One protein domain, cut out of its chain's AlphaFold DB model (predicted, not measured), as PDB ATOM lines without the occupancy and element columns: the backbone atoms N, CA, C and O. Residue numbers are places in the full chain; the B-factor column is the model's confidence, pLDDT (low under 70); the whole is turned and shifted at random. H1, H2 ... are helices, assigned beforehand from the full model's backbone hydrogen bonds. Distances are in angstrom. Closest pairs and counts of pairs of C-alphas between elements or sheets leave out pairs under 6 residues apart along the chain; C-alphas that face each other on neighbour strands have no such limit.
ATOM      1  N   VAL A   2     -24.984  22.946  24.938       92.81
ATOM      2  CA  VAL A   2     -26.388  22.661  25.342       92.81
ATOM      3  C   VAL A   2     -26.840  23.478  26.564       92.81
ATOM      4  O   VAL A   2     -27.926  24.047  26.557       92.81
ATOM      5  N   ARG A   3     -25.989  23.592  27.598       95.69
ATOM      6  CA  ARG A   3     -26.275  24.436  28.777       95.69
ATOM      7  C   ARG A   3     -26.483  25.902  28.394       95.69
ATOM      8  O   ARG A   3     -27.499  26.472  28.757       95.69
ATOM      9  N   PHE A   4     -25.587  26.442  27.569       96.12
ATOM     10  CA  PHE A   4     -25.697  27.799  27.035       96.12
ATOM     11  C   PHE A   4     -27.016  28.009  26.279       96.12
ATOM     12  O   PHE A   4     -27.725  28.966  26.557       96.12
ATOM     13  N   ALA A   5     -27.406  27.087  25.390       95.88
ATOM     14  CA  ALA A   5     -28.686  27.182  24.686       95.88
ATOM     15  C   ALA A   5     -29.878  27.203  25.659       95.88
ATOM     16  O   ALA A   5     -30.787  28.013  25.496       95.88
ATOM     17  N   LYS A   6     -29.849  26.377  26.714       95.94
ATOM     18  CA  LYS A   6     -30.879  26.368  27.764       95.94
ATOM     19  C   LYS A   6     -30.927  27.686  28.543       95.94
ATOM     20  O   LYS A   6     -32.008  28.238  28.727       95.94
ATOM     21  N   GLU A   7     -29.777  28.179  28.996       98.00
ATOM     22  CA  GLU A   7     -29.649  29.431  29.757       98.00
ATOM     23  C   GLU A   7     -30.130  30.635  28.942       98.00
ATOM     24  O   GLU A   7     -30.879  31.466  29.448       98.00
ATOM     25  N   GLN A   8     -29.775  30.677  27.657       97.50
ATOM     26  CA  GLN A   8     -30.172  31.737  26.731       97.50
ATOM     27  C   GLN A   8     -31.554  31.515  26.099       97.50
ATOM     28  O   GLN A   8     -31.980  32.306  25.263       97.50
ATOM     29  N   ARG A   9     -32.264  30.441  26.478       96.19
ATOM     30  CA  ARG A   9     -33.575  30.057  25.920       96.19
ATOM     31  C   ARG A   9     -33.579  29.957  24.385       96.19
ATOM     32  O   ARG A   9     -34.593  30.210  23.740       96.19
ATOM     33  N   ILE A  10     -32.450  29.560  23.802       95.62
ATOM     34  CA  ILE A  10     -32.321  29.275  22.373       95.62
ATOM     35  C   ILE A  10     -32.900  27.875  22.117       95.62
ATOM     36  O   ILE A  10     -32.472  26.920  22.776       95.62
ATOM     37  N   PRO A  11     -33.841  27.708  21.168       94.44
ATOM     38  CA  PRO A  11     -34.351  26.394  20.798       94.44
ATOM     39  C   PRO A  11     -33.215  25.440  20.408       94.44
ATOM     40  O   PRO A  11     -32.455  25.710  19.478       94.44
ATOM     41  N   PHE A  12     -33.114  24.314  21.114       95.50
ATOM     42  CA  PHE A  12     -32.111  23.286  20.855       95.50
ATOM     43  C   PHE A  12     -32.787  22.041  20.287       95.50
ATOM     44  O   PHE A  12     -33.576  21.390  20.970       95.50
ATOM     45  N   ILE A  13     -32.512  21.736  19.022       95.31
ATOM     46  CA  ILE A  13     -33.293  20.776  18.241       95.31
ATOM     47  C   ILE A  13     -32.408  19.586  17.896       95.31
ATOM     48  O   ILE A  13     -31.382  19.737  17.237       95.31
ATOM     49  N   ALA A  14     -32.813  18.401  18.348       95.62
ATOM     50  CA  ALA A  14     -32.165  17.156  17.970       95.62
ATOM     51  C   ALA A  14     -32.623  16.754  16.563       95.62
ATOM     52  O   ALA A  14     -33.793  16.455  16.345       95.62
ATOM     53  N   THR A  15     -31.696  16.775  15.614       97.19
ATOM     54  CA  THR A  15     -31.950  16.508  14.189       97.19
ATOM     55  C   THR A  15     -31.452  15.135  13.750       97.19
ATOM     56  O   THR A  15     -31.802  14.661  12.674       97.19
ATOM     57  N   ASN A  16     -30.602  14.491  14.549       97.69
ATOM     58  CA  ASN A  16     -30.024  13.206  14.189       97.69
ATOM     59  C   ASN A  16     -31.038  12.077  14.391       97.69
ATOM     60  O   ASN A  16     -31.873  12.121  15.298       97.69
ATOM     61  N   VAL A  17     -30.915  11.030  13.583       98.06
ATOM     62  CA  VAL A  17     -31.712   9.820  13.758       98.06
ATOM     63  C   VAL A  17     -31.370   9.157  15.105       98.06
ATOM     64  O   VAL A  17     -30.190   9.071  15.474       98.06
ATOM     65  N   PRO A  18     -32.359   8.644  15.859       97.62
ATOM     66  CA  PRO A  18     -32.085   7.864  17.058       97.62
ATOM     67  C   PRO A  18     -31.142   6.690  16.780       97.62
ATOM     68  O   PRO A  18     -31.320   5.933  15.821       97.62
ATOM     69  N   ARG A  19     -30.160   6.493  17.671       97.06
ATOM     70  CA  ARG A  19     -29.080   5.502  17.507       97.06
ATOM     71  C   ARG A  19     -29.589   4.095  17.184       97.06
ATOM     72  O   ARG A  19     -28.958   3.399  16.395       97.06
ATOM     73  N   ARG A  20     -30.730   3.691  17.754       96.75
ATOM     74  CA  ARG A  20     -31.350   2.380  17.501       96.75
ATOM     75  C   ARG A  20     -31.665   2.143  16.020       96.75
ATOM     76  O   ARG A  20     -31.400   1.055  15.531       96.75
ATOM     77  N   TYR A  21     -32.137   3.153  15.290       97.75
ATOM     78  CA  TYR A  21     -32.499   3.000  13.877       97.75
ATOM     79  C   TYR A  21     -31.269   3.022  12.969       97.75
ATOM     80  O   TYR A  21     -31.182   2.230  12.038       97.75
ATOM     81  N   ALA A  22     -30.265   3.845  13.291       97.25
ATOM     82  CA  ALA A  22     -28.968   3.762  12.616       97.25
ATOM     83  C   ALA A  22     -28.310   2.385  12.823       97.25
ATOM     84  O   ALA A  22     -27.727   1.842  11.891       97.25
ATOM     85  N   ALA A  23     -28.431   1.795  14.018       96.75
ATOM     86  CA  ALA A  23     -27.931   0.450  14.297       96.75
ATOM     87  C   ALA A  23     -28.705  -0.638  13.533       96.75
ATOM     88  O   ALA A  23     -28.083  -1.567  13.022       96.75
ATOM     89  N   MET A  24     -30.032  -0.505  13.399       96.75
ATOM     90  CA  MET A  24     -30.839  -1.396  12.553       96.75
ATOM     91  C   MET A  24     -30.352  -1.373  11.100       96.75
ATOM     92  O   MET A  24     -30.125  -2.434  10.524       96.75
ATOM     93  N   VAL A  25     -30.106  -0.185  10.539       96.88
ATOM     94  CA  VAL A  25     -29.582  -0.054   9.168       96.88
ATOM     95  C   VAL A  25     -28.153  -0.573   9.047       96.88
ATOM     96  O   VAL A  25     -27.842  -1.265   8.089       96.88
ATOM     97  N   ALA A  26     -27.291  -0.337  10.036       95.00
ATOM     98  CA  ALA A  26     -25.942  -0.901  10.028       95.00
ATOM     99  C   ALA A  26     -25.946  -2.446  10.062       95.00
ATOM    100  O   ALA A  26     -25.037  -3.079   9.528       95.00
ATOM    101  N   GLY A  27     -26.967  -3.056  10.675       93.56
ATOM    102  CA  GLY A  27     -27.139  -4.509  10.732       93.56
ATOM    103  C   GLY A  27     -27.796  -5.113   9.487       93.56
ATOM    104  O   GLY A  27     -27.341  -6.151   9.016       93.56
ATOM    105  N   GLY A  28     -28.839  -4.472   8.950       92.69
ATOM    106  CA  GLY A  28     -29.722  -5.055   7.928       92.69
ATOM    107  C   GLY A  28     -30.025  -4.164   6.721       92.69
ATOM    108  O   GLY A  28     -30.925  -4.478   5.948       92.69
ATOM    109  N   GLY A  29     -29.306  -3.056   6.559       94.69
ATOM    110  CA  GLY A  29     -29.533  -2.075   5.501       94.69
ATOM    111  C   GLY A  29     -30.833  -1.285   5.673       94.69
ATOM    112  O   GLY A  29     -31.544  -1.414   6.671       94.69
ATOM    113  N   LEU A  30     -31.159  -0.433   4.699       95.56
ATOM    114  CA  LEU A  30     -32.352   0.429   4.767       95.56
ATOM    115  C   LEU A  30     -33.673  -0.349   4.861       95.56
ATOM    116  O   LEU A  30     -34.606   0.138   5.498       95.56
ATOM    117  N   ALA A  31     -33.737  -1.562   4.301       94.88
ATOM    118  CA  ALA A  31     -34.910  -2.435   4.386       94.88
ATOM    119  C   ALA A  31     -35.279  -2.786   5.841       94.88
ATOM    120  O   ALA A  31     -36.448  -2.992   6.158       94.88
ATOM    121  N   ALA A  32     -34.314  -2.749   6.770       94.81
ATOM    122  CA  ALA A  32     -34.584  -2.938   8.193       94.81
ATOM    123  C   ALA A  32     -35.564  -1.894   8.768       94.81
ATOM    124  O   ALA A  32     -36.145  -2.121   9.828       94.81
ATOM    125  N   LEU A  33     -35.762  -0.756   8.090       96.19
ATOM    126  CA  LEU A  33     -36.685   0.295   8.516       96.19
ATOM    127  C   LEU A  33     -38.124   0.122   8.008       96.19
ATOM    128  O   LEU A  33     -38.994   0.868   8.449       96.19
ATOM    129  N   GLU A  34     -38.416  -0.835   7.124       91.38
ATOM    130  CA  GLU A  34     -39.760  -0.993   6.537       91.38
ATOM    131  C   GLU A  34     -40.838  -1.234   7.605       91.38
ATOM    132  O   GLU A  34     -41.918  -0.637   7.558       91.38
ATOM    133  N   ASN A  35     -40.495  -2.019   8.630       87.69
ATOM    134  CA  ASN A  35     -41.413  -2.476   9.676       87.69
ATOM    135  C   ASN A  35     -41.346  -1.656  10.977       87.69
ATOM    136  O   ASN A  35     -41.851  -2.095  12.012       87.69
ATOM    137  N   VAL A  36     -40.708  -0.479  10.974       94.12
ATOM    138  CA  VAL A  36     -40.711   0.381  12.169       94.12
ATOM    139  C   VAL A  36     -42.089   1.009  12.378       94.12
ATOM    140  O   VAL A  36     -42.789   1.334  11.417       94.12
ATOM    141  N   SER A  37     -42.465   1.206  13.645       95.81
ATOM    142  CA  SER A  37     -43.752   1.802  14.013       95.81
ATOM    143  C   SER A  37     -43.947   3.195  13.407       95.81
ATOM    144  O   SER A  37     -42.990   3.912  13.116       95.81
ATOM    145  N   GLU A  38     -45.198   3.635  13.274       94.44
ATOM    146  CA  GLU A  38     -45.491   4.998  12.814       94.44
ATOM    147  C   GLU A  38     -44.853   6.066  13.707       94.44
ATOM    148  O   GLU A  38     -44.365   7.081  13.217       94.44
ATOM    149  N   GLU A  39     -44.796   5.818  15.018       95.25
ATOM    150  CA  GLU A  39     -44.099   6.692  15.957       95.25
ATOM    151  C   GLU A  39     -42.599   6.772  15.644       95.25
ATOM    152  O   GLU A  39     -42.035   7.863  15.620       95.25
ATOM    153  N   ALA A  40     -41.956   5.641  15.338       95.25
ATOM    154  CA  ALA A  40     -40.550   5.606  14.948       95.25
ATOM    155  C   ALA A  40     -40.281   6.443  13.693       95.25
ATOM    156  O   ALA A  40     -39.303   7.190  13.655       95.25
ATOM    157  N   ARG A  41     -41.174   6.363  12.698       95.38
ATOM    158  CA  ARG A  41     -41.060   7.119  11.441       95.38
ATOM    159  C   ARG A  41     -41.048   8.633  11.660       95.38
ATOM    160  O   ARG A  41     -40.429   9.336  10.874       95.38
ATOM    161  N   ARG A  42     -41.637   9.143  12.751       96.25
ATOM    162  CA  ARG A  42     -41.600  10.581  13.099       96.25
ATOM    163  C   ARG A  42     -40.209  11.089  13.483       96.25
ATOM    164  O   ARG A  42     -40.014  12.296  13.526       96.25
ATOM    165  N   TYR A  43     -39.263  10.194  13.771       97.00
ATOM    166  CA  TYR A  43     -37.885  10.525  14.157       97.00
ATOM    167  C   TYR A  43     -36.857  10.210  13.059       97.00
ATOM    168  O   TYR A  43     -35.653  10.227  13.320       97.00
ATOM    169  N   ILE A  44     -37.314   9.868  11.853       97.50
ATOM    170  CA  ILE A  44     -36.481   9.446  10.723       97.50
ATOM    171  C   ILE A  44     -36.865  10.302   9.509       97.50
ATOM    172  O   ILE A  44     -38.001  10.764   9.410       97.50
ATOM    173  N   ALA A  45     -35.933  10.525   8.580       97.25
ATOM    174  CA  ALA A  45     -36.282  11.085   7.276       97.25
ATOM    175  C   ALA A  45     -37.396  10.264   6.586       97.25
ATOM    176  O   ALA A  45     -37.487   9.051   6.812       97.25
ATOM    177  N   PRO A  46     -38.200  10.879   5.699       95.81
ATOM    178  CA  PRO A  46     -39.141  10.145   4.862       95.81
ATOM    179  C   PRO A  46     -38.463   8.966   4.149       95.81
ATOM    180  O   PRO A  46     -37.394   9.120   3.558       95.81
ATOM    181  N   LEU A  47     -39.083   7.788   4.238       94.19
ATOM    182  CA  LEU A  47     -38.603   6.559   3.605       94.19
ATOM    183  C   LEU A  47     -39.273   6.368   2.228       94.19
ATOM    184  O   LEU A  47     -40.446   6.721   2.090       94.19
ATOM    185  N   PRO A  48     -38.585   5.762   1.241       93.25
ATOM    186  CA  PRO A  48     -37.194   5.301   1.295       93.25
ATOM    187  C   PRO A  48     -36.180   6.454   1.186       93.25
ATOM    188  O   PRO A  48     -36.382   7.407   0.439       93.25
ATOM    189  N   VAL A  49     -35.054   6.343   1.903       95.25
ATOM    190  CA  VAL A  49     -33.940   7.299   1.783       95.25
ATOM    191  C   VAL A  49     -33.147   7.007   0.512       95.25
ATOM    192  O   VAL A  49     -32.652   5.896   0.324       95.25
ATOM    193  N   THR A  50     -32.985   8.011  -0.347       94.38
ATOM    194  CA  THR A  50     -32.089   7.933  -1.507       94.38
ATOM    195  C   THR A  50     -30.638   7.967  -1.053       94.38
ATOM    196  O   THR A  50     -30.235   8.911  -0.382       94.38
ATOM    197  N   VAL A  51     -29.833   6.986  -1.462       94.94
ATOM    198  CA  VAL A  51     -28.401   6.935  -1.138       94.94
ATOM    199  C   VAL A  51     -27.588   6.943  -2.422       94.94
ATOM    200  O   VAL A  51     -27.674   6.015  -3.221       94.94
ATOM    201  N   ASN A  52     -26.782   7.986  -2.612       93.81
ATOM    202  CA  ASN A  52     -25.843   8.057  -3.722       93.81
ATOM    203  C   ASN A  52     -24.463   7.543  -3.285       93.81
ATOM    204  O   ASN A  52     -23.661   8.295  -2.735       93.81
ATOM    205  N   MET A  53     -24.187   6.266  -3.555       90.56
ATOM    206  CA  MET A  53     -22.904   5.622  -3.228       90.56
ATOM    207  C   MET A  53     -21.714   6.206  -4.001       90.56
ATOM    208  O   MET A  53     -20.572   5.925  -3.652       90.56
ATOM    209  N   GLU A  54     -21.963   7.036  -5.019       90.94
ATOM    210  CA  GLU A  54     -20.907   7.657  -5.813       90.94
ATOM    211  C   GLU A  54     -20.299   8.901  -5.164       90.94
ATOM    212  O   GLU A  54     -19.257   9.364  -5.638       90.94
ATOM    213  N   LEU A  55     -20.914   9.417  -4.090       90.62
ATOM    214  CA  LEU A  55     -20.400  10.562  -3.341       90.62
ATOM    215  C   LEU A  55     -19.004  10.249  -2.771       90.62
ATOM    216  O   LEU A  55     -18.864   9.247  -2.059       90.62
ATOM    217  N   PRO A  56     -17.977  11.072  -3.054       89.75
ATOM    218  CA  PRO A  56     -16.623  10.923  -2.526       89.75
ATOM    219  C   PRO A  56     -16.526  10.544  -1.043       89.75
ATOM    220  O   PRO A  56     -15.783   9.624  -0.705       89.75
ATOM    221  N   GLY A  57     -17.295  11.172  -0.154       89.62
ATOM    222  CA  GLY A  57     -17.306  10.874   1.278       89.62
ATOM    223  C   GLY A  57     -17.832   9.473   1.597       89.62
ATOM    224  O   GLY A  57     -17.272   8.773   2.443       89.62
ATOM    225  N   TYR A  58     -18.854   9.013   0.875       92.81
ATOM    226  CA  TYR A  58     -19.386   7.654   1.013       92.81
ATOM    227  C   TYR A  58     -18.467   6.609   0.376       92.81
ATOM    228  O   TYR A  58     -18.259   5.553   0.971       92.81
ATOM    229  N   LYS A  59     -17.830   6.918  -0.759       90.94
ATOM    230  CA  LYS A  59     -16.759   6.092  -1.340       90.94
ATOM    231  C   LYS A  59     -15.564   5.954  -0.401       90.94
ATOM    232  O   LYS A  59     -15.068   4.849  -0.198       90.94
ATOM    233  N   GLY A  60     -15.124   7.055   0.206       88.62
ATOM    234  CA  GLY A  60     -14.047   7.056   1.195       88.62
ATOM    235  C   GLY A  60     -14.405   6.205   2.412       88.62
ATOM    236  O   GLY A  60     -13.612   5.372   2.844       88.62
ATOM    237  N   MET A  61     -15.640   6.332   2.903       88.12
ATOM    238  CA  MET A  61     -16.157   5.497   3.985       88.12
ATOM    239  C   MET A  61     -16.190   4.009   3.604       88.12
ATOM    240  O   MET A  61     -15.740   3.166   4.381       88.12
ATOM    241  N   MET A  62     -16.650   3.679   2.392       87.44
ATOM    242  CA  MET A  62     -16.600   2.316   1.859       87.44
ATOM    243  C   MET A  62     -15.175   1.764   1.841       87.44
ATOM    244  O   MET A  62     -14.980   0.619   2.233       87.44
ATOM    245  N   ALA A  63     -14.181   2.554   1.428       85.69
ATOM    246  CA  ALA A  63     -12.783   2.128   1.408       85.69
ATOM    247  C   ALA A  63     -12.229   1.881   2.823       85.69
ATOM    248  O   ALA A  63     -11.551   0.880   3.050       85.69
ATOM    249  N   MET A  64     -12.575   2.739   3.792       82.50
ATOM    250  CA  MET A  64     -12.162   2.586   5.195       82.50
ATOM    251  C   MET A  64     -12.719   1.310   5.838       82.50
ATOM    252  O   MET A  64     -12.005   0.630   6.571       82.50
ATOM    253  N   PHE A  65     -13.978   0.962   5.559       76.31
ATOM    254  CA  PHE A  65     -14.611  -0.240   6.118       76.31
ATOM    255  C   PHE A  65     -14.406  -1.499   5.259       76.31
ATOM    256  O   PHE A  65     -14.479  -2.614   5.769       76.31
ATOM    257  N   GLY A  66     -14.142  -1.342   3.961       62.97
ATOM    258  CA  GLY A  66     -13.977  -2.423   2.982       62.97
ATOM    259  C   GLY A  66     -12.604  -3.097   2.980       62.97
ATOM    260  O   GLY A  66     -12.465  -4.162   2.389       62.97
ATOM    261  N   GLY A  67     -11.602  -2.533   3.666       56.12
ATOM    262  CA  GLY A  67     -10.264  -3.134   3.791       56.12
ATOM    263  C   GLY A  67     -10.200  -4.391   4.671       56.12
ATOM    264  O   GLY A  67      -9.172  -5.060   4.709       56.12
ATOM    265  N   SER A  68     -11.282  -4.731   5.378       53.88
ATOM    266  CA  SER A  68     -11.381  -5.968   6.157       53.88
ATOM    267  C   SER A  68     -12.074  -7.045   5.324       53.88
ATOM    268  O   SER A  68     -13.210  -6.872   4.893       53.88
ATOM    269  N   THR A  69     -11.399  -8.177   5.136       46.25
ATOM    270  CA  THR A  69     -11.711  -9.378   4.330       46.25
ATOM    271  C   THR A  69     -13.040 -10.100   4.646       46.25
ATOM    272  O   THR A  69     -13.244 -11.249   4.251       46.25
ATOM    273  N   HIS A  70     -13.986  -9.445   5.324       46.25
ATOM    274  CA  HIS A  70     -15.280  -9.986   5.735       46.25
ATOM    275  C   HIS A  70     -16.452  -9.069   5.331       46.25
ATOM    276  O   HIS A  70     -17.096  -8.438   6.167       46.25
ATOM    277  N   GLY A  71     -16.771  -9.074   4.031       55.00
ATOM    278  CA  GLY A  71     -18.124  -8.844   3.506       55.00
ATOM    279  C   GLY A  71     -18.485  -7.410   3.101       55.00
ATOM    280  O   GLY A  71     -18.870  -6.597   3.939       55.00
ATOM    281  N   ASN A  72     -18.524  -7.158   1.786       65.56
ATOM    282  CA  ASN A  72     -19.010  -5.913   1.163       65.56
ATOM    283  C   ASN A  72     -20.357  -5.416   1.725       65.56
ATOM    284  O   ASN A  72     -20.568  -4.211   1.845       65.56
ATOM    285  N   SER A  73     -21.253  -6.326   2.124       76.25
ATOM    286  CA  SER A  73     -22.575  -5.987   2.663       76.25
ATOM    287  C   SER A  73     -22.519  -5.206   3.982       76.25
ATOM    288  O   SER A  73     -23.341  -4.319   4.191       76.25
ATOM    289  N   LYS A  74     -21.545  -5.472   4.868       83.88
ATOM    290  CA  LYS A  74     -21.417  -4.728   6.136       83.88
ATOM    291  C   LYS A  74     -20.996  -3.282   5.894       83.88
ATOM    292  O   LYS A  74     -21.580  -2.376   6.478       83.88
ATOM    293  N   SER A  75     -20.027  -3.062   5.009       86.44
ATOM    294  CA  SER A  75     -19.558  -1.719   4.653       86.44
ATOM    295  C   SER A  75     -20.660  -0.906   3.972       86.44
ATOM    296  O   SER A  75     -20.880   0.245   4.344       86.44
ATOM    297  N   ILE A  76     -21.426  -1.530   3.065       92.12
ATOM    298  CA  ILE A  76     -22.600  -0.905   2.437       92.12
ATOM    299  C   ILE A  76     -23.621  -0.489   3.501       92.12
ATOM    300  O   ILE A  76     -24.083   0.649   3.493       92.12
ATOM    301  N   ASN A  77     -23.937  -1.369   4.452       94.81
ATOM    302  CA  ASN A  77     -24.893  -1.072   5.518       94.81
ATOM    303  C   ASN A  77     -24.416   0.061   6.440       94.81
ATOM    304  O   ASN A  77     -25.220   0.885   6.874       94.81
ATOM    305  N   ILE A  78     -23.110   0.149   6.723       94.12
ATOM    306  CA  ILE A  78     -22.533   1.259   7.497       94.12
ATOM    307  C   ILE A  78     -22.705   2.585   6.748       94.12
ATOM    308  O   ILE A  78     -23.139   3.571   7.347       94.12
ATOM    309  N   VAL A  79     -22.434   2.606   5.440       94.81
ATOM    310  CA  VAL A  79     -22.643   3.801   4.610       94.81
ATOM    311  C   VAL A  79     -24.121   4.163   4.523       94.81
ATOM    312  O   VAL A  79     -24.470   5.329   4.683       94.81
ATOM    313  N   GLN A  80     -25.017   3.186   4.377       96.44
ATOM    314  CA  GLN A  80     -26.461   3.421   4.436       96.44
ATOM    315  C   GLN A  80     -26.902   3.988   5.793       96.44
ATOM    316  O   GLN A  80     -27.753   4.874   5.846       96.44
ATOM    317  N   ALA A  81     -26.312   3.529   6.899       97.12
ATOM    318  CA  ALA A  81     -26.600   4.065   8.225       97.12
ATOM    319  C   ALA A  81     -26.100   5.510   8.378       97.12
ATOM    320  O   ALA A  81     -26.753   6.319   9.039       97.12
ATOM    321  N   GLN A  82     -24.967   5.854   7.759       96.75
ATOM    322  CA  GLN A  82     -24.480   7.231   7.690       96.75
ATOM    323  C   GLN A  82     -25.410   8.104   6.838       96.75
ATOM    324  O   GLN A  82     -25.837   9.165   7.287       96.75
ATOM    325  N   ALA A  83     -25.810   7.613   5.668       97.62
ATOM    326  CA  ALA A  83     -26.756   8.274   4.783       97.62
ATOM    327  C   ALA A  83     -28.111   8.532   5.461       97.62
ATOM    328  O   ALA A  83     -28.668   9.619   5.331       97.62
ATOM    329  N   LEU A  84     -28.608   7.584   6.266       98.38
ATOM    330  CA  LEU A  84     -29.808   7.770   7.085       98.38
ATOM    331  C   LEU A  84     -29.658   8.935   8.070       98.38
ATOM    332  O   LEU A  84     -30.591   9.728   8.222       98.38
ATOM    333  N   LYS A  85     -28.508   9.043   8.751       98.38
ATOM    334  CA  LYS A  85     -28.228  10.165   9.663       98.38
ATOM    335  C   LYS A  85     -28.262  11.486   8.904       98.38
ATOM    336  O   LYS A  85     -28.976  12.394   9.321       98.38
ATOM    337  N   ASP A  86     -27.541  11.571   7.789       98.31
ATOM    338  CA  ASP A  86     -27.440  12.775   6.958       98.31
ATOM    339  C   ASP A  86     -28.804  13.225   6.425       98.31
ATOM    340  O   ASP A  86     -29.181  14.387   6.585       98.31
ATOM    341  N   ALA A  87     -29.582  12.289   5.875       98.44
ATOM    342  CA  ALA A  87     -30.930  12.542   5.380       98.44
ATOM    343  C   ALA A  87     -31.868  13.022   6.496       98.44
ATOM    344  O   ALA A  87     -32.641  13.962   6.305       98.44
ATOM    345  N   THR A  88     -31.785  12.402   7.677       98.62
ATOM    346  CA  THR A  88     -32.630  12.756   8.829       98.62
ATOM    347  C   THR A  88     -32.274  14.140   9.360       98.62
ATOM    348  O   THR A  88     -33.167  14.962   9.574       98.62
ATOM    349  N   MET A  89     -30.979  14.456   9.463       98.62
ATOM    350  CA  MET A  89     -30.529  15.794   9.841       98.62
ATOM    351  C   MET A  89     -31.009  16.848   8.841       98.62
ATOM    352  O   MET A  89     -31.604  17.844   9.251       98.62
ATOM    353  N   ALA A  90     -30.833  16.614   7.537       98.38
ATOM    354  CA  ALA A  90     -31.302  17.526   6.494       98.38
ATOM    355  C   ALA A  90     -32.827  17.733   6.528       98.38
ATOM    356  O   ALA A  90     -33.292  18.871   6.418       98.38
ATOM    357  N   HIS A  91     -33.603  16.663   6.736       98.19
ATOM    358  CA  HIS A  91     -35.060  16.726   6.860       98.19
ATOM    359  C   HIS A  91     -35.492  17.659   7.999       98.19
ATOM    360  O   HIS A  91     -36.277  18.589   7.782       98.19
ATOM    361  N   PHE A  92     -34.937  17.471   9.200       98.25
ATOM    362  CA  PHE A  92     -35.305  18.297  10.347       98.25
ATOM    363  C   PHE A  92     -34.773  19.729  10.248       98.25
ATOM    364  O   PHE A  92     -35.491  20.651  10.635       98.25
ATOM    365  N   ILE A  93     -33.579  19.948   9.682       98.31
ATOM    366  CA  ILE A  93     -33.075  21.300   9.389       98.31
ATOM    367  C   ILE A  93     -34.064  22.041   8.483       98.31
ATOM    368  O   ILE A  93     -34.462  23.163   8.800       98.31
ATOM    369  N   LEU A  94     -34.513  21.419   7.387       97.88
ATOM    370  CA  LEU A  94     -35.459  22.057   6.469       97.88
ATOM    371  C   LEU A  94     -36.812  22.333   7.110       97.88
ATOM    372  O   LEU A  94     -37.376  23.394   6.848       97.88
ATOM    373  N   GLY A  95     -37.299  21.446   7.979       97.31
ATOM    374  CA  GLY A  95     -38.518  21.696   8.747       97.31
ATOM    375  C   GLY A  95     -38.426  22.976   9.585       97.31
ATOM    376  O   GLY A  95     -39.376  23.754   9.636       97.31
ATOM    377  N   GLN A  96     -37.264  23.257  10.181       97.19
ATOM    378  CA  GLN A  96     -37.037  24.501  10.926       97.19
ATOM    379  C   GLN A  96     -36.927  25.721  10.010       97.19
ATOM    380  O   GLN A  96     -37.526  26.760  10.285       97.19
ATOM    381  N   VAL A  97     -36.214  25.590   8.891       96.50
ATOM    382  CA  VAL A  97     -36.081  26.668   7.899       96.50
ATOM    383  C   VAL A  97     -37.438  27.035   7.286       96.50
ATOM    384  O   VAL A  97     -37.716  28.208   7.057       96.50
ATOM    385  N   GLN A  98     -38.319  26.059   7.053       95.19
ATOM    386  CA  GLN A  98     -39.682  26.288   6.557       95.19
ATOM    387  C   GLN A  98     -40.561  27.057   7.551       95.19
ATOM    388  O   GLN A  98     -41.444  27.792   7.125       95.19
ATOM    389  N   GLN A  99     -40.274  26.966   8.852       95.75
ATOM    390  CA  GLN A  99     -40.914  27.787   9.888       95.75
ATOM    391  C   GLN A  99     -40.338  29.214   9.964       95.75
ATOM    392  O   GLN A  99     -40.613  29.939  10.917       95.75
ATOM    393  N   GLY A 100     -39.502  29.619   9.000       95.06
ATOM    394  CA  GLY A 100     -38.870  30.937   8.966       95.06
ATOM    395  C   GLY A 100     -37.683  31.087   9.919       95.06
ATOM    396  O   GLY A 100     -37.249  32.208  10.174       95.06
ATOM    397  N   ARG A 101     -37.149  29.984  10.464       95.06
ATOM    398  CA  ARG A 101     -36.020  30.024  11.405       95.06
ATOM    399  C   ARG A 101     -34.684  29.997  10.669       95.06
ATOM    400  O   ARG A 101     -34.501  29.250   9.710       95.06
ATOM    401  N   GLN A 102     -33.715  30.745  11.188       95.50
ATOM    402  CA  GLN A 102     -32.307  30.543  10.867       95.50
ATOM    403  C   GLN A 102     -31.743  29.437  11.766       95.50
ATOM    404  O   GLN A 102     -31.973  29.441  12.975       95.50
ATOM    405  N   VAL A 103     -31.020  28.481  11.180       96.88
ATOM    406  CA  VAL A 103     -30.526  27.293  11.890       96.88
ATOM    407  C   VAL A 103     -29.003  27.286  11.888       96.88
ATOM    408  O   VAL A 103     -28.384  27.242  10.828       96.88
ATOM    409  N   LEU A 104     -28.407  27.277  13.082       96.94
ATOM    410  CA  LEU A 104     -27.023  26.854  13.279       96.94
ATOM    411  C   LEU A 104     -27.036  25.360  13.601       96.94
ATOM    412  O   LEU A 104     -27.479  24.959  14.677       96.94
ATOM    413  N   HIS A 105     -26.580  24.544  12.659       97.50
ATOM    414  CA  HIS A 105     -26.479  23.106  12.856       97.50
ATOM    415  C   HIS A 105     -25.066  22.738  13.306       97.50
ATOM    416  O   HIS A 105     -24.088  23.145  12.685       97.50
ATOM    417  N   LEU A 106     -24.965  21.981  14.395       95.94
ATOM    418  CA  LEU A 106     -23.691  21.533  14.944       95.94
ATOM    419  C   LEU A 106     -23.568  20.032  14.706       95.94
ATOM    420  O   LEU A 106     -24.367  19.248  15.215       95.94
ATOM    421  N   ASN A 107     -22.567  19.643  13.925       96.00
ATOM    422  CA  ASN A 107     -22.323  18.264  13.527       96.00
ATOM    423  C   ASN A 107     -20.823  17.967  13.474       96.00
ATOM    424  O   ASN A 107     -19.998  18.875  13.442       96.00
ATOM    425  N   GLY A 108     -20.477  16.680  13.437       94.00
ATOM    426  CA  GLY A 108     -19.119  16.267  13.083       94.00
ATOM    427  C   GLY A 108     -18.795  16.643  11.636       94.00
ATOM    428  O   GLY A 108     -19.694  16.632  10.791       94.00
ATOM    429  N   ALA A 109     -17.528  16.949  11.356       93.50
ATOM    430  CA  ALA A 109     -17.065  17.457  10.059       93.50
ATOM    431  C   ALA A 109     -17.491  16.565   8.875       93.50
ATOM    432  O   ALA A 109     -18.025  17.060   7.887       93.50
ATOM    433  N   TYR A 110     -17.440  15.237   9.045       91.88
ATOM    434  CA  TYR A 110     -17.907  14.249   8.057       91.88
ATOM    435  C   TYR A 110     -19.345  14.439   7.547       91.88
ATOM    436  O   TYR A 110     -19.684  13.908   6.496       91.88
ATOM    437  N   HIS A 111     -20.205  15.144   8.282       96.31
ATOM    438  CA  HIS A 111     -21.594  15.375   7.884       96.31
ATOM    439  C   HIS A 111     -21.786  16.618   6.996       96.31
ATOM    440  O   HIS A 111     -22.893  16.829   6.500       96.31
ATOM    441  N   SER A 112     -20.761  17.458   6.818       95.88
ATOM    442  CA  SER A 112     -20.868  18.729   6.082       95.88
ATOM    443  C   SER A 112     -19.646  19.111   5.246       95.88
ATOM    444  O   SER A 112     -19.760  20.005   4.404       95.88
ATOM    445  N   ASP A 113     -18.492  18.482   5.476       95.12
ATOM    446  CA  ASP A 113     -17.289  18.700   4.675       95.12
ATOM    447  C   ASP A 113     -17.555  18.401   3.194       95.12
ATOM    448  O   ASP A 113     -18.377  17.554   2.833       95.12
ATOM    449  N   ASN A 114     -16.853  19.127   2.325       94.69
ATOM    450  CA  ASN A 114     -16.933  19.028   0.866       94.69
ATOM    451  C   ASN A 114     -18.345  19.258   0.300       94.69
ATOM    452  O   ASN A 114     -18.632  18.885  -0.836       94.69
ATOM    453  N   PHE A 115     -19.231  19.892   1.078       94.31
ATOM    454  CA  PHE A 115     -20.636  20.127   0.729       94.31
ATOM    455  C   PHE A 115     -21.451  18.836   0.523       94.31
ATOM    456  O   PHE A 115     -22.516  18.861  -0.101       94.31
ATOM    457  N   GLU A 116     -20.971  17.719   1.073       93.44
ATOM    458  CA  GLU A 116     -21.631  16.415   1.039       93.44
ATOM    459  C   GLU A 116     -22.455  16.161   2.311       93.44
ATOM    460  O   GLU A 116     -22.780  17.091   3.058       93.44
ATOM    461  N   GLY A 117     -22.878  14.909   2.522       95.88
ATOM    462  CA  GLY A 117     -23.701  14.511   3.660       95.88
ATOM    463  C   GLY A 117     -24.970  15.352   3.731       95.88
ATOM    464  O   GLY A 117     -25.750  15.402   2.776       95.88
ATOM    465  N   ILE A 118     -25.150  16.072   4.839       97.75
ATOM    466  CA  ILE A 118     -26.286  16.976   5.056       97.75
ATOM    467  C   ILE A 118     -26.424  17.971   3.895       97.75
ATOM    468  O   ILE A 118     -27.532  18.179   3.400       97.75
ATOM    469  N   GLY A 119     -25.318  18.569   3.436       96.56
ATOM    470  CA  GLY A 119     -25.325  19.581   2.377       96.56
ATOM    471  C   GLY A 119     -25.900  19.055   1.062       96.56
ATOM    472  O   GLY A 119     -26.693  19.740   0.407       96.56
ATOM    473  N   TRP A 120     -25.580  17.805   0.724       97.06
ATOM    474  CA  TRP A 120     -26.120  17.138  -0.454       97.06
ATOM    475  C   TRP A 120     -27.635  16.928  -0.334       97.06
ATOM    476  O   TRP A 120     -28.376  17.351  -1.223       97.06
ATOM    477  N   TYR A 121     -28.116  16.369   0.786       98.06
ATOM    478  CA  TYR A 121     -29.555  16.149   1.005       98.06
ATOM    479  C   TYR A 121     -30.356  17.450   1.064       98.06
ATOM    480  O   TYR A 121     -31.460  17.509   0.526       98.06
ATOM    481  N   LEU A 122     -29.807  18.511   1.664       97.62
ATOM    482  CA  LEU A 122     -30.439  19.830   1.666       97.62
ATOM    483  C   LEU A 122     -30.704  20.319   0.236       97.62
ATOM    484  O   LEU A 122     -31.807  20.785  -0.049       97.62
ATOM    485  N   LYS A 123     -29.733  20.159  -0.674       96.19
ATOM    486  CA  LYS A 123     -29.896  20.527  -2.087       96.19
ATOM    487  C   LYS A 123     -30.891  19.635  -2.827       96.19
ATOM    488  O   LYS A 123     -31.632  20.162  -3.650       96.19
ATOM    489  N   GLN A 124     -30.939  18.333  -2.533       95.88
ATOM    490  CA  GLN A 124     -31.934  17.436  -3.139       95.88
ATOM    491  C   GLN A 124     -33.360  17.801  -2.714       95.88
ATOM    492  O   GLN A 124     -34.268  17.851  -3.538       95.88
ATOM    493  N   LEU A 125     -33.557  18.083  -1.425       95.75
ATOM    494  CA  LEU A 125     -34.870  18.387  -0.861       95.75
ATOM    495  C   LEU A 125     -35.341  19.810  -1.195       95.75
ATOM    496  O   LEU A 125     -36.539  20.049  -1.336       95.75
ATOM    497  N   ARG A 126     -34.417  20.776  -1.282       95.88
ATOM    498  CA  ARG A 126     -34.730  22.178  -1.578       95.88
ATOM    499  C   ARG A 126     -33.544  22.881  -2.261       95.88
ATOM    500  O   ARG A 126     -32.760  23.530  -1.571       95.88
ATOM    501  N   PRO A 127     -33.426  22.839  -3.601       95.62
ATOM    502  CA  PRO A 127     -32.281  23.394  -4.340       95.62
ATOM    503  C   PRO A 127     -31.970  24.874  -4.064       95.62
ATOM    504  O   PRO A 127     -30.826  25.309  -4.156       95.62
ATOM    505  N   GLN A 128     -32.991  25.650  -3.703       94.75
ATOM    506  CA  GLN A 128     -32.922  27.075  -3.389       94.75
ATOM    507  C   GLN A 128     -32.584  27.382  -1.919       94.75
ATOM    508  O   GLN A 128     -32.578  28.551  -1.524       94.75
ATOM    509  N   VAL A 129     -32.360  26.363  -1.078       95.00
ATOM    510  CA  VAL A 129     -31.968  26.577   0.318       95.00
ATOM    511  C   VAL A 129     -30.603  27.257   0.376       95.00
ATOM    512  O   VAL A 129     -29.638  26.836  -0.260       95.00
ATOM    513  N   LYS A 130     -30.517  28.334   1.155       95.31
ATOM    514  CA  LYS A 130     -29.251  29.013   1.422       95.31
ATOM    515  C   LYS A 130     -28.598  28.334   2.619       95.31
ATOM    516  O   LYS A 130     -29.097  28.454   3.734       95.31
ATOM    517  N   ALA A 131     -27.501  27.630   2.378       95.94
ATOM    518  CA  ALA A 131     -26.689  27.000   3.410       95.94
ATOM    519  C   ALA A 131     -25.239  27.466   3.268       95.94
ATOM    520  O   ALA A 131     -24.767  27.680   2.151       95.94
ATOM    521  N   ARG A 132     -24.562  27.635   4.406       97.19
ATOM    522  CA  ARG A 132     -23.119  27.868   4.483       97.19
ATOM    523  C   ARG A 132     -22.510  26.883   5.465       97.19
ATOM    524  O   ARG A 132     -23.115  26.630   6.507       97.19
TER     525      ARG A 132
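What this domain is: This is residues 2 to 132 of the 167 residues of the protein "Heme-binding uptake protein ChaN (Tiki superfamily)" of Pontibacter mucosus (UniProt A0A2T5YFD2). What shape does the backbone make? One long helix, H6, runs through the middle as an axis, with H2 packed on one side of its first half, and H5 folding back on its first end and H7 crossing its later half on the other side. H3 sits next to H2, while H1 and H4 lie away from the axis and touch no helix. What is it made of, and how large is it? The printed part has 131 residues, with seven named helices, H1 to H7 in chain order, and no named strand; the class is all helix. It is compact, with a radius of gyration of the C-alphas of 15.5 A and spans of 50 by 34 by 30 A.

How they stand to each other: Which helix is the hub? H6, residues 72 to 98, touches four helices. With its residues 74 to 85 alone it touches H2, residues 19 to 28, closest at the C-alphas of Ala 26 and Asn 77, 4.6 A apart; they run opposite ways at 37 degrees, only just a steep tilt. What else touches H6? H5, residues 56 to 66, forms a helical hairpin with it, opposite ways at a shallow tilt of 34 degrees, only just short of steep; the closest C-alphas, of Phe 65 and Ser 75, are 5.4 A apart. H7, residues 118 to 125, touches it the same way at a steep tilt of 68 degrees, only just short of about perpendicular; the closest C-alphas, of Asp 86 and Ile 118, are 4.8 A apart. H3, residues 30 to 33, only just touches it, with 3 pairs of C-alphas within 8 A, the closest being Leu 30 and Gln 80 at 6.6 A. Do the helix backbones hold their pattern? In H1, residues 2 to 7, and in H2, H5, H6 and H7 every O i to N i+4 pair is within hydrogen-bond range; H3 and H4, residues 38 to 41, are too short for such a pair.

Where its parts are: Where does H6 run? It runs 38.6 A from C-alpha 72 at (-19.010, -5.913, 1.163) to C-alpha 98 at (-39.682, 26.288, 6.557). How long are the others? H5 measures 14.7 A, H2 14.3 A and H7 10.5 A; H1 begins at C-alpha 2, (-26.388, 22.661, 25.342).

The domain as a whole: How far does it reach? The two C-alphas farthest apart, of Gln 8 and Thr 69, are 50.3 A apart. Which links are long, and is there a cut? H1 to H2, H4 to H5 and H6 to H7 are long links; the printed part has no cut. Where is confidence low? Residues 66 to 72 are under 70; the mean pLDDT of the printed part is 92.6.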